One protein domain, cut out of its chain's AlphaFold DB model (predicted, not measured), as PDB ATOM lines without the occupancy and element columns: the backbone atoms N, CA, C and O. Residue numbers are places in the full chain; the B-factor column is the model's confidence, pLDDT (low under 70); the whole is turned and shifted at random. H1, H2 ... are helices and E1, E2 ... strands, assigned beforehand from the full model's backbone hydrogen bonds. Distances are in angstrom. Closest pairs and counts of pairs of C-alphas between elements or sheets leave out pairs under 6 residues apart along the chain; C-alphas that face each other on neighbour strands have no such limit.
ATOM      1  N   GLN A  63     213.955 181.832 157.565       88.88
ATOM      2  CA  GLN A  63     212.769 181.216 158.164       88.88
ATOM      3  C   GLN A  63     211.686 180.967 157.109       88.88
ATOM      4  O   GLN A  63     211.174 179.853 157.013       88.88
ATOM      5  N   LYS A  64     211.389 181.961 156.257       91.00
ATOM      6  CA  LYS A  64     210.429 181.795 155.150       91.00
ATOM      7  C   LYS A  64     210.843 180.674 154.203       91.00
ATOM      8  O   LYS A  64     210.004 179.861 153.826       91.00
ATOM      9  N   ARG A  65     212.127 180.628 153.837       93.75
ATOM     10  CA  ARG A  65     212.693 179.583 152.976       93.75
ATOM     11  C   ARG A  65     212.447 178.198 153.571       93.75
ATOM     12  O   ARG A  65     211.942 177.321 152.880       93.75
ATOM     13  N   ASN A  66     212.745 178.021 154.856       92.88
ATOM     14  CA  ASN A  66     212.582 176.737 155.532       92.88
ATOM     15  C   ASN A  66     211.105 176.313 155.596       92.88
ATOM     16  O   ASN A  66     210.804 175.154 155.321       92.88
ATOM     17  N   LEU A  67     210.178 177.241 155.863       92.69
ATOM     18  CA  LEU A  67     208.739 176.946 155.842       92.69
ATOM     19  C   LEU A  67     208.236 176.544 154.447       92.69
ATOM     20  O   LEU A  67     207.450 175.606 154.333       92.69
ATOM     21  N   VAL A  68     208.711 177.209 153.385       94.94
ATOM     22  CA  VAL A  68     208.394 176.831 151.995       94.94
ATOM     23  C   VAL A  68     208.857 175.402 151.717       94.94
ATOM     24  O   VAL A  68     208.069 174.599 151.223       94.94
ATOM     25  N   LEU A  69     210.102 175.068 152.064       95.00
ATOM     26  CA  LEU A  69     210.649 173.726 151.847       95.00
ATOM     27  C   LEU A  69     209.877 172.659 152.634       95.00
ATOM     28  O   LEU A  69     209.546 171.624 152.067       95.00
ATOM     29  N   GLN A  70     209.521 172.928 153.894       93.50
ATOM     30  CA  GLN A  70     208.693 172.018 154.697       93.50
ATOM     31  C   GLN A  70     207.315 171.787 154.067       93.50
ATOM     32  O   GLN A  70     206.870 170.646 153.979       93.50
ATOM     33  N   CYS A  71     206.657 172.849 153.591       94.50
ATOM     34  CA  CYS A  71     205.366 172.727 152.914       94.50
ATOM     35  C   CYS A  71     205.481 171.897 151.627       94.50
ATOM     36  O   CYS A  71     204.627 171.056 151.372       94.50
ATOM     37  N   LEU A  72     206.533 172.111 150.831       95.56
ATOM     38  CA  LEU A  72     206.778 171.338 149.611       95.56
ATOM     39  C   LEU A  72     206.982 169.849 149.917       95.56
ATOM     40  O   LEU A  72     206.338 169.010 149.292       95.56
ATOM     41  N   THR A  73     207.813 169.525 150.910       94.69
ATOM     42  CA  THR A  73     208.047 168.139 151.334       94.69
ATOM     43  C   THR A  73     206.762 167.476 151.832       94.69
ATOM     44  O   THR A  73     206.409 166.409 151.340       94.69
ATOM     45  N   ALA A  74     206.009 168.127 152.725       93.56
ATOM     46  CA  ALA A  74     204.769 167.569 153.276       93.56
ATOM     47  C   ALA A  74     203.703 167.315 152.195       93.56
ATOM     48  O   ALA A  74     203.001 166.305 152.214       93.56
ATOM     49  N   VAL A  75     203.585 168.219 151.216       94.12
ATOM     50  CA  VAL A  75     202.659 168.029 150.093       94.12
ATOM     51  C   VAL A  75     203.136 166.902 149.178       94.12
ATOM     52  O   VAL A  75     202.321 166.094 148.734       94.12
ATOM     53  N   HIS A  76     204.440 166.788 148.934       94.19
ATOM     54  CA  HIS A  76     204.985 165.684 148.152       94.19
ATOM     55  C   HIS A  76     204.731 164.314 148.802       94.19
ATOM     56  O   HIS A  76     204.314 163.387 148.110       94.19
ATOM     57  N   GLU A  77     204.894 164.200 150.122       94.06
ATOM     58  CA  GLU A  77     204.605 162.978 150.893       94.06
ATOM     59  C   GLU A  77     203.133 162.549 150.798       94.06
ATOM     60  O   GLU A  77     202.828 161.360 150.827       94.06
ATOM     61  N   SER A  78     202.212 163.501 150.603       91.81
ATOM     62  CA  SER A  78     200.794 163.208 150.344       91.81
ATOM     63  C   SER A  78     200.498 162.691 148.924       91.81
ATOM     64  O   SER A  78     199.345 162.415 148.595       91.81
ATOM     65  N   GLY A  79     201.518 162.561 148.067       91.31
ATOM     66  CA  GLY A  79     201.395 162.098 146.680       91.31
ATOM     67  C   GLY A  79     201.017 163.196 145.680       91.31
ATOM     68  O   GLY A  79     200.738 162.907 144.516       91.31
ATOM     69  N   MET A  80     201.007 164.461 146.106       89.75
ATOM     70  CA  MET A  80     200.701 165.595 145.237       89.75
ATOM     71  C   MET A  80     201.953 166.152 144.546       89.75
ATOM     72  O   MET A  80     203.028 166.257 145.136       89.75
ATOM     73  N   LEU A  81     201.791 166.591 143.294       91.12
ATOM     74  CA  LEU A  81     202.839 167.269 142.533       91.12
ATOM     75  C   LEU A  81     202.673 168.791 142.613       91.12
ATOM     76  O   LEU A  81     201.696 169.343 142.103       91.12
ATOM     77  N   ILE A  82     203.661 169.478 143.189       93.44
ATOM     78  CA  ILE A  82     203.750 170.939 143.137       93.44
ATOM     79  C   ILE A  82     204.621 171.360 141.957       93.44
ATOM     80  O   ILE A  82     205.824 171.129 141.944       93.44
ATOM     81  N   VAL A  83     204.002 172.023 140.980       93.31
ATOM     82  CA  VAL A  83     204.694 172.533 139.783       93.31
ATOM     83  C   VAL A  83     205.109 173.997 139.909       93.31
ATOM     84  O   VAL A  83     205.998 174.449 139.190       93.31
ATOM     85  N   ALA A  84     204.464 174.763 140.793       94.31
ATOM     86  CA  ALA A  84     204.692 176.194 140.892       94.31
ATOM     87  C   ALA A  84     204.489 176.755 142.304       94.31
ATOM     88  O   ALA A  84     203.618 176.308 143.049       94.31
ATOM     89  N   LEU A  85     205.262 177.791 142.625       94.88
ATOM     90  CA  LEU A  85     205.147 178.627 143.812       94.88
ATOM     91  C   LEU A  85     204.742 180.046 143.399       94.88
ATOM     92  O   LEU A  85     205.338 180.636 142.495       94.88
ATOM     93  N   THR A  86     203.746 180.608 144.085       92.88
ATOM     94  CA  THR A  86     203.294 181.989 143.877       92.88
ATOM     95  C   THR A  86     203.451 182.817 145.147       92.88
ATOM     96  O   THR A  86     203.158 182.344 146.246       92.88
ATOM     97  N   CYS A  87     203.921 184.058 145.018       90.56
ATOM     98  CA  CYS A  87     204.001 185.005 146.133       90.56
ATOM     99  C   CYS A  87     203.868 186.455 145.651       90.56
ATOM    100  O   CYS A  87     203.972 186.742 144.459       90.56
ATOM    101  N   ASP A  88     203.652 187.397 146.570       85.81
ATOM    102  CA  ASP A  88     203.766 188.816 146.224       85.81
ATOM    103  C   ASP A  88     205.235 189.213 145.954       85.81
ATOM    104  O   ASP A  88     206.177 188.487 146.281       85.81
ATOM    105  N   GLY A  89     205.438 190.382 145.344       81.56
ATOM    106  CA  GLY A  89     206.773 190.924 145.060       81.56
ATOM    107  C   GLY A  89     207.384 191.710 146.218       81.56
ATOM    108  O   GLY A  89     208.045 192.716 145.979       81.56
ATOM    109  N   LEU A  90     207.124 191.330 147.473       84.81
ATOM    110  CA  LEU A  90     207.802 191.951 148.610       84.81
ATOM    111  C   LEU A  90     209.298 191.596 148.585       84.81
ATOM    112  O   LEU A  90     209.651 190.440 148.348       84.81
ATOM    113  N   GLN A  91     210.177 192.548 148.915       85.00
ATOM    114  CA  GLN A  91     211.634 192.349 148.879       85.00
ATOM    115  C   GLN A  91     212.085 191.085 149.625       85.00
ATOM    116  O   GLN A  91     212.891 190.316 149.113       85.00
ATOM    117  N   THR A  92     211.515 190.810 150.803       87.81
ATOM    118  CA  THR A  92     211.842 189.601 151.577       87.81
ATOM    119  C   THR A  92     211.518 188.305 150.830       87.81
ATOM    120  O   THR A  92     212.207 187.307 151.004       87.81
ATOM    121  N   ASN A  93     210.458 188.309 150.015       90.50
ATOM    122  CA  ASN A  93     210.059 187.143 149.231       90.50
ATOM    123  C   ASN A  93     210.983 186.985 148.021       90.50
ATOM    124  O   ASN A  93     211.433 185.878 147.756       90.50
ATOM    125  N   LEU A  94     211.368 188.083 147.363       89.81
ATOM    126  CA  LEU A  94     212.362 188.051 146.283       89.81
ATOM    127  C   LEU A  94     213.723 187.532 146.768       89.81
ATOM    128  O   LEU A  94     214.314 186.668 146.124       89.81
ATOM    129  N   THR A  95     214.196 187.988 147.931       91.19
ATOM    130  CA  THR A  95     215.438 187.475 148.529       91.19
ATOM    131  C   THR A  95     215.315 185.997 148.913       91.19
ATOM    132  O   THR A  95     216.271 185.242 148.750       91.19
ATOM    133  N   MET A  96     214.139 185.550 149.368       94.50
ATOM    134  CA  MET A  96     213.884 184.135 149.669       94.50
ATOM    135  C   MET A  96     213.956 183.284 148.400       94.50
ATOM    136  O   MET A  96     214.667 182.283 148.376       94.50
ATOM    137  N   LEU A  97     213.315 183.724 147.320       93.69
ATOM    138  CA  LEU A  97     213.375 183.050 146.026       93.69
ATOM    139  C   LEU A  97     214.808 182.998 145.479       93.69
ATOM    140  O   LEU A  97     215.229 181.970 144.955       93.69
ATOM    141  N   HIS A  98     215.590 184.065 145.670       92.62
ATOM    142  CA  HIS A  98     217.012 184.059 145.333       92.62
ATOM    143  C   HIS A  98     217.792 183.009 146.134       92.62
ATOM    144  O   HIS A  98     218.581 182.256 145.573       92.62
ATOM    145  N   SER A  99     217.521 182.886 147.437       93.56
ATOM    146  CA  SER A  99     218.140 181.855 148.287       93.56
ATOM    147  C   SER A  99     217.720 180.418 147.946       93.56
ATOM    148  O   SER A  99     218.399 179.474 148.345       93.56
ATOM    149  N   LEU A 100     216.612 180.241 147.217       94.19
ATOM    150  CA  LEU A 100     216.192 178.951 146.663       94.19
ATOM    151  C   LEU A 100     216.876 178.635 145.321       94.19
ATOM    152  O   LEU A 100     216.782 177.505 144.858       94.19
ATOM    153  N   GLY A 101     217.569 179.598 144.706       92.62
ATOM    154  CA  GLY A 101     218.270 179.425 143.429       92.62
ATOM    155  C   GLY A 101     217.632 180.149 142.241       92.62
ATOM    156  O   GLY A 101     218.075 179.961 141.112       92.62
ATOM    157  N   CYS A 102     216.606 180.980 142.451       92.06
ATOM    158  CA  CYS A 102     216.103 181.853 141.387       92.06
ATOM    159  C   CYS A 102     217.030 183.058 141.168       92.06
ATOM    160  O   CYS A 102     217.622 183.589 142.103       92.06
ATOM    161  N   ASN A 103     217.097 183.557 139.939       88.12
ATOM    162  CA  ASN A 103     217.827 184.771 139.598       88.12
ATOM    163  C   ASN A 103     216.932 185.692 138.770       88.12
ATOM    164  O   ASN A 103     216.596 185.386 137.624       88.12
ATOM    165  N   PHE A 104     216.562 186.825 139.369       81.44
ATOM    166  CA  PHE A 104     215.751 187.858 138.723       81.44
ATOM    167  C   PHE A 104     216.565 189.079 138.280       81.44
ATOM    168  O   PHE A 104     216.042 189.925 137.560       81.44
ATOM    169  N   SER A 105     217.819 189.180 138.721       73.06
ATOM    170  CA  SER A 105     218.648 190.381 138.579       73.06
ATOM    171  C   SER A 105     219.424 190.401 137.265       73.06
ATOM    172  O   SER A 105     219.655 191.465 136.697       73.06
ATOM    173  N   ASP A 106     219.829 189.230 136.769       73.56
ATOM    174  CA  ASP A 106     220.618 189.112 135.547       73.56
ATOM    175  C   ASP A 106     219.756 188.641 134.370       73.56
ATOM    176  O   ASP A 106     219.270 187.513 134.332       73.56
ATOM    177  N   SER A 107     219.605 189.502 133.360       69.25
ATOM    178  CA  SER A 107     218.872 189.178 132.129       69.25
ATOM    179  C   SER A 107     219.510 188.062 131.284       69.25
ATOM    180  O   SER A 107     218.821 187.458 130.452       69.25
ATOM    181  N   LYS A 108     220.810 187.787 131.469       73.44
ATOM    182  CA  LYS A 108     221.531 186.702 130.785       73.44
ATOM    183  C   LYS A 108     221.330 185.366 131.496       73.44
ATOM    184  O   LYS A 108     221.058 184.377 130.823       73.44
ATOM    185  N   ASN A 109     221.370 185.370 132.827       80.88
ATOM    186  CA  ASN A 109     221.209 184.190 133.681       80.88
ATOM    187  C   ASN A 109     219.857 184.185 134.405       80.88
ATOM    188  O   ASN A 109     219.763 183.873 135.591       80.88
ATOM    189  N   PHE A 110     218.807 184.576 133.687       83.25
ATOM    190  CA  PHE A 110     217.475 184.742 134.247       83.25
ATOM    191  C   PHE A 110     216.842 183.378 134.565       83.25
ATOM    192  O   PHE A 110     216.532 182.603 133.655       83.25
ATOM    193  N   GLN A 111     216.622 183.090 135.851       88.44
ATOM    194  CA  GLN A 111     216.142 181.796 136.340       88.44
ATOM    195  C   GLN A 111     214.930 181.965 137.260       88.44
ATOM    196  O   GLN A 111     215.005 182.573 138.323       88.44
ATOM    197  N   THR A 112     213.803 181.380 136.858       91.19
ATOM    198  CA  THR A 112     212.494 181.482 137.536       91.19
ATOM    199  C   THR A 112     212.035 180.150 138.115       91.19
ATOM    200  O   THR A 112     210.844 179.857 138.162       91.19
ATOM    201  N   TRP A 113     212.977 179.299 138.502       94.62
ATOM    202  CA  TRP A 113     212.681 177.990 139.065       94.62
ATOM    203  C   TRP A 113     213.798 177.542 140.001       94.62
ATOM    204  O   TRP A 113     214.940 177.998 139.900       94.62
ATOM    205  N   PHE A 114     213.454 176.624 140.892       95.44
ATOM    206  CA  PHE A 114     214.388 175.919 141.761       95.44
ATOM    207  C   PHE A 114     214.022 174.436 141.830       95.44
ATOM    208  O   PHE A 114     212.949 174.032 141.377       95.44
ATOM    209  N   LYS A 115     214.925 173.614 142.359       95.75
ATOM    210  CA  LYS A 115     214.710 172.172 142.503       95.75
ATOM    211  C   LYS A 115     213.841 171.863 143.718       95.75
ATOM    212  O   LYS A 115     214.066 172.400 144.800       95.75
ATOM    213  N   HIS A 116     212.856 170.990 143.541       95.56
ATOM    214  CA  HIS A 116     212.031 170.488 144.631       95.56
ATOM    215  C   HIS A 116     212.910 169.721 145.636       95.56
ATOM    216  O   HIS A 116     213.704 168.879 145.208       95.56
ATOM    217  N   PRO A 117     212.736 169.916 146.957       94.19
ATOM    218  CA  PRO A 117     213.591 169.298 147.980       94.19
ATOM    219  C   PRO A 117     213.535 167.762 148.059       94.19
ATOM    220  O   PRO A 117     214.315 167.171 148.796       94.19
ATOM    221  N   SER A 118     212.622 167.113 147.333       93.12
ATOM    222  CA  SER A 118     212.275 165.692 147.528       93.12
ATOM    223  C   SER A 118     212.428 164.821 146.281       93.12
ATOM    224  O   SER A 118     212.536 163.610 146.410       93.12
ATOM    225  N   ASN A 119     212.407 165.399 145.076       89.69
ATOM    226  CA  ASN A 119     212.337 164.616 143.834       89.69
ATOM    227  C   ASN A 119     213.072 165.261 142.639       89.69
ATOM    228  O   ASN A 119     212.857 164.846 141.506       89.69
ATOM    229  N   ASP A 120     213.884 166.298 142.880       84.94
ATOM    230  CA  ASP A 120     214.655 167.053 141.873       84.94
ATOM    231  C   ASP A 120     213.847 167.600 140.669       84.94
ATOM    232  O   ASP A 120     214.403 168.053 139.664       84.94
ATOM    233  N   THR A 121     212.515 167.625 140.753       93.38
ATOM    234  CA  THR A 121     211.679 168.292 139.746       93.38
ATOM    235  C   THR A 121     211.771 169.809 139.888       93.38
ATOM    236  O   THR A 121     212.110 170.335 140.948       93.38
ATOM    237  N   ASN A 122     211.491 170.542 138.813       95.19
ATOM    238  CA  ASN A 122     211.527 172.002 138.859       95.19
ATOM    239  C   ASN A 122     210.227 172.553 139.454       95.19
ATOM    240  O   ASN A 122     209.142 172.281 138.940       95.19
ATOM    241  N   VAL A 123     210.356 173.405 140.469       96.19
ATOM    242  CA  VAL A 123     209.280 174.260 140.976       96.19
ATOM    243  C   VAL A 123     209.438 175.638 140.343       96.19
ATOM    244  O   VAL A 123     210.410 176.349 140.607       96.19
TER     245      VAL A 123
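Overview. This is residues 63 to 123 of the 271 residues of the protein "THAP domain-containing protein" of Ooceraea biroi (UniProt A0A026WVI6). Two helices meet at a steep angle, the beginning of H1 touching H2, and the other parts are loops and two short strands that make no sheet with each other. From the end of H1 the backbone folds back through E1 to H2, then makes a long loop, residues 100 to 112, before E2, and the last residues, 122 to 123, fold back beside E2. The printed part has 61 residues, with two named helices and two named strands in the order H1, E1, H2, E2, and its class is mixed, helices and strands. It is compact, with a radius of gyration of the C-alphas of 11.9 A, yet elongated in outline, with spans of 36 by 23 by 15 A.

Arrangement. H1, residues 63 to 77, touches H2, residues 91 to 99, with its residues 64 to 65 alone. Their closest C-alphas are those of Arg 65 and Met 96, 5.8 A apart. The two helices run the same way at a steep tilt of 59 degrees. E1, residues 84 to 87, is apart from H1. The closest C-alphas of E1 and H2, those of Cys 87 and Asn 93, are 7.1 A apart. E2, residues 113 to 115, is near H2, with 5 pairs of C-alphas within 10 A, and it is apart from H1. E1 and E2 are only just apart, their closest C-alphas being 8.4 A from each other. Each of these strands pairs with no named strand, but residues 114 to 115 of E2 make a short antiparallel pairing with residues 122 to 123. In H1 and H2 every O i to N i+4 pair is within hydrogen-bond range.

Along the chain. H1 begins with C-alpha 63 at (212.769, 181.216, 158.164) and ends 21.3 A away at Glu 77. E1 runs from Ala 84 to Cys 87, 10.3 A. H2 runs from Gln 91, with its C-alpha at (211.634, 192.349, 148.879), to Ser 99, 12.4 A. E2 has three residues and ends with C-alpha 115 at (214.710, 172.172, 142.503).

Size, cuts and confidence. The two C-alphas farthest apart are those of Ser 78 and Lys 108, at 36.9 A, and the first and last printed C-alphas, of Gln 63 and Val 123, are 18.9 A apart. The printed part has no cut. The link from H1 to E1 is short, that from E1 to H2 is tight, and that from H2 to E2, with 13 residues, is long. The mean pLDDT of the printed part is 90.3, and residue 107 alone is under 70.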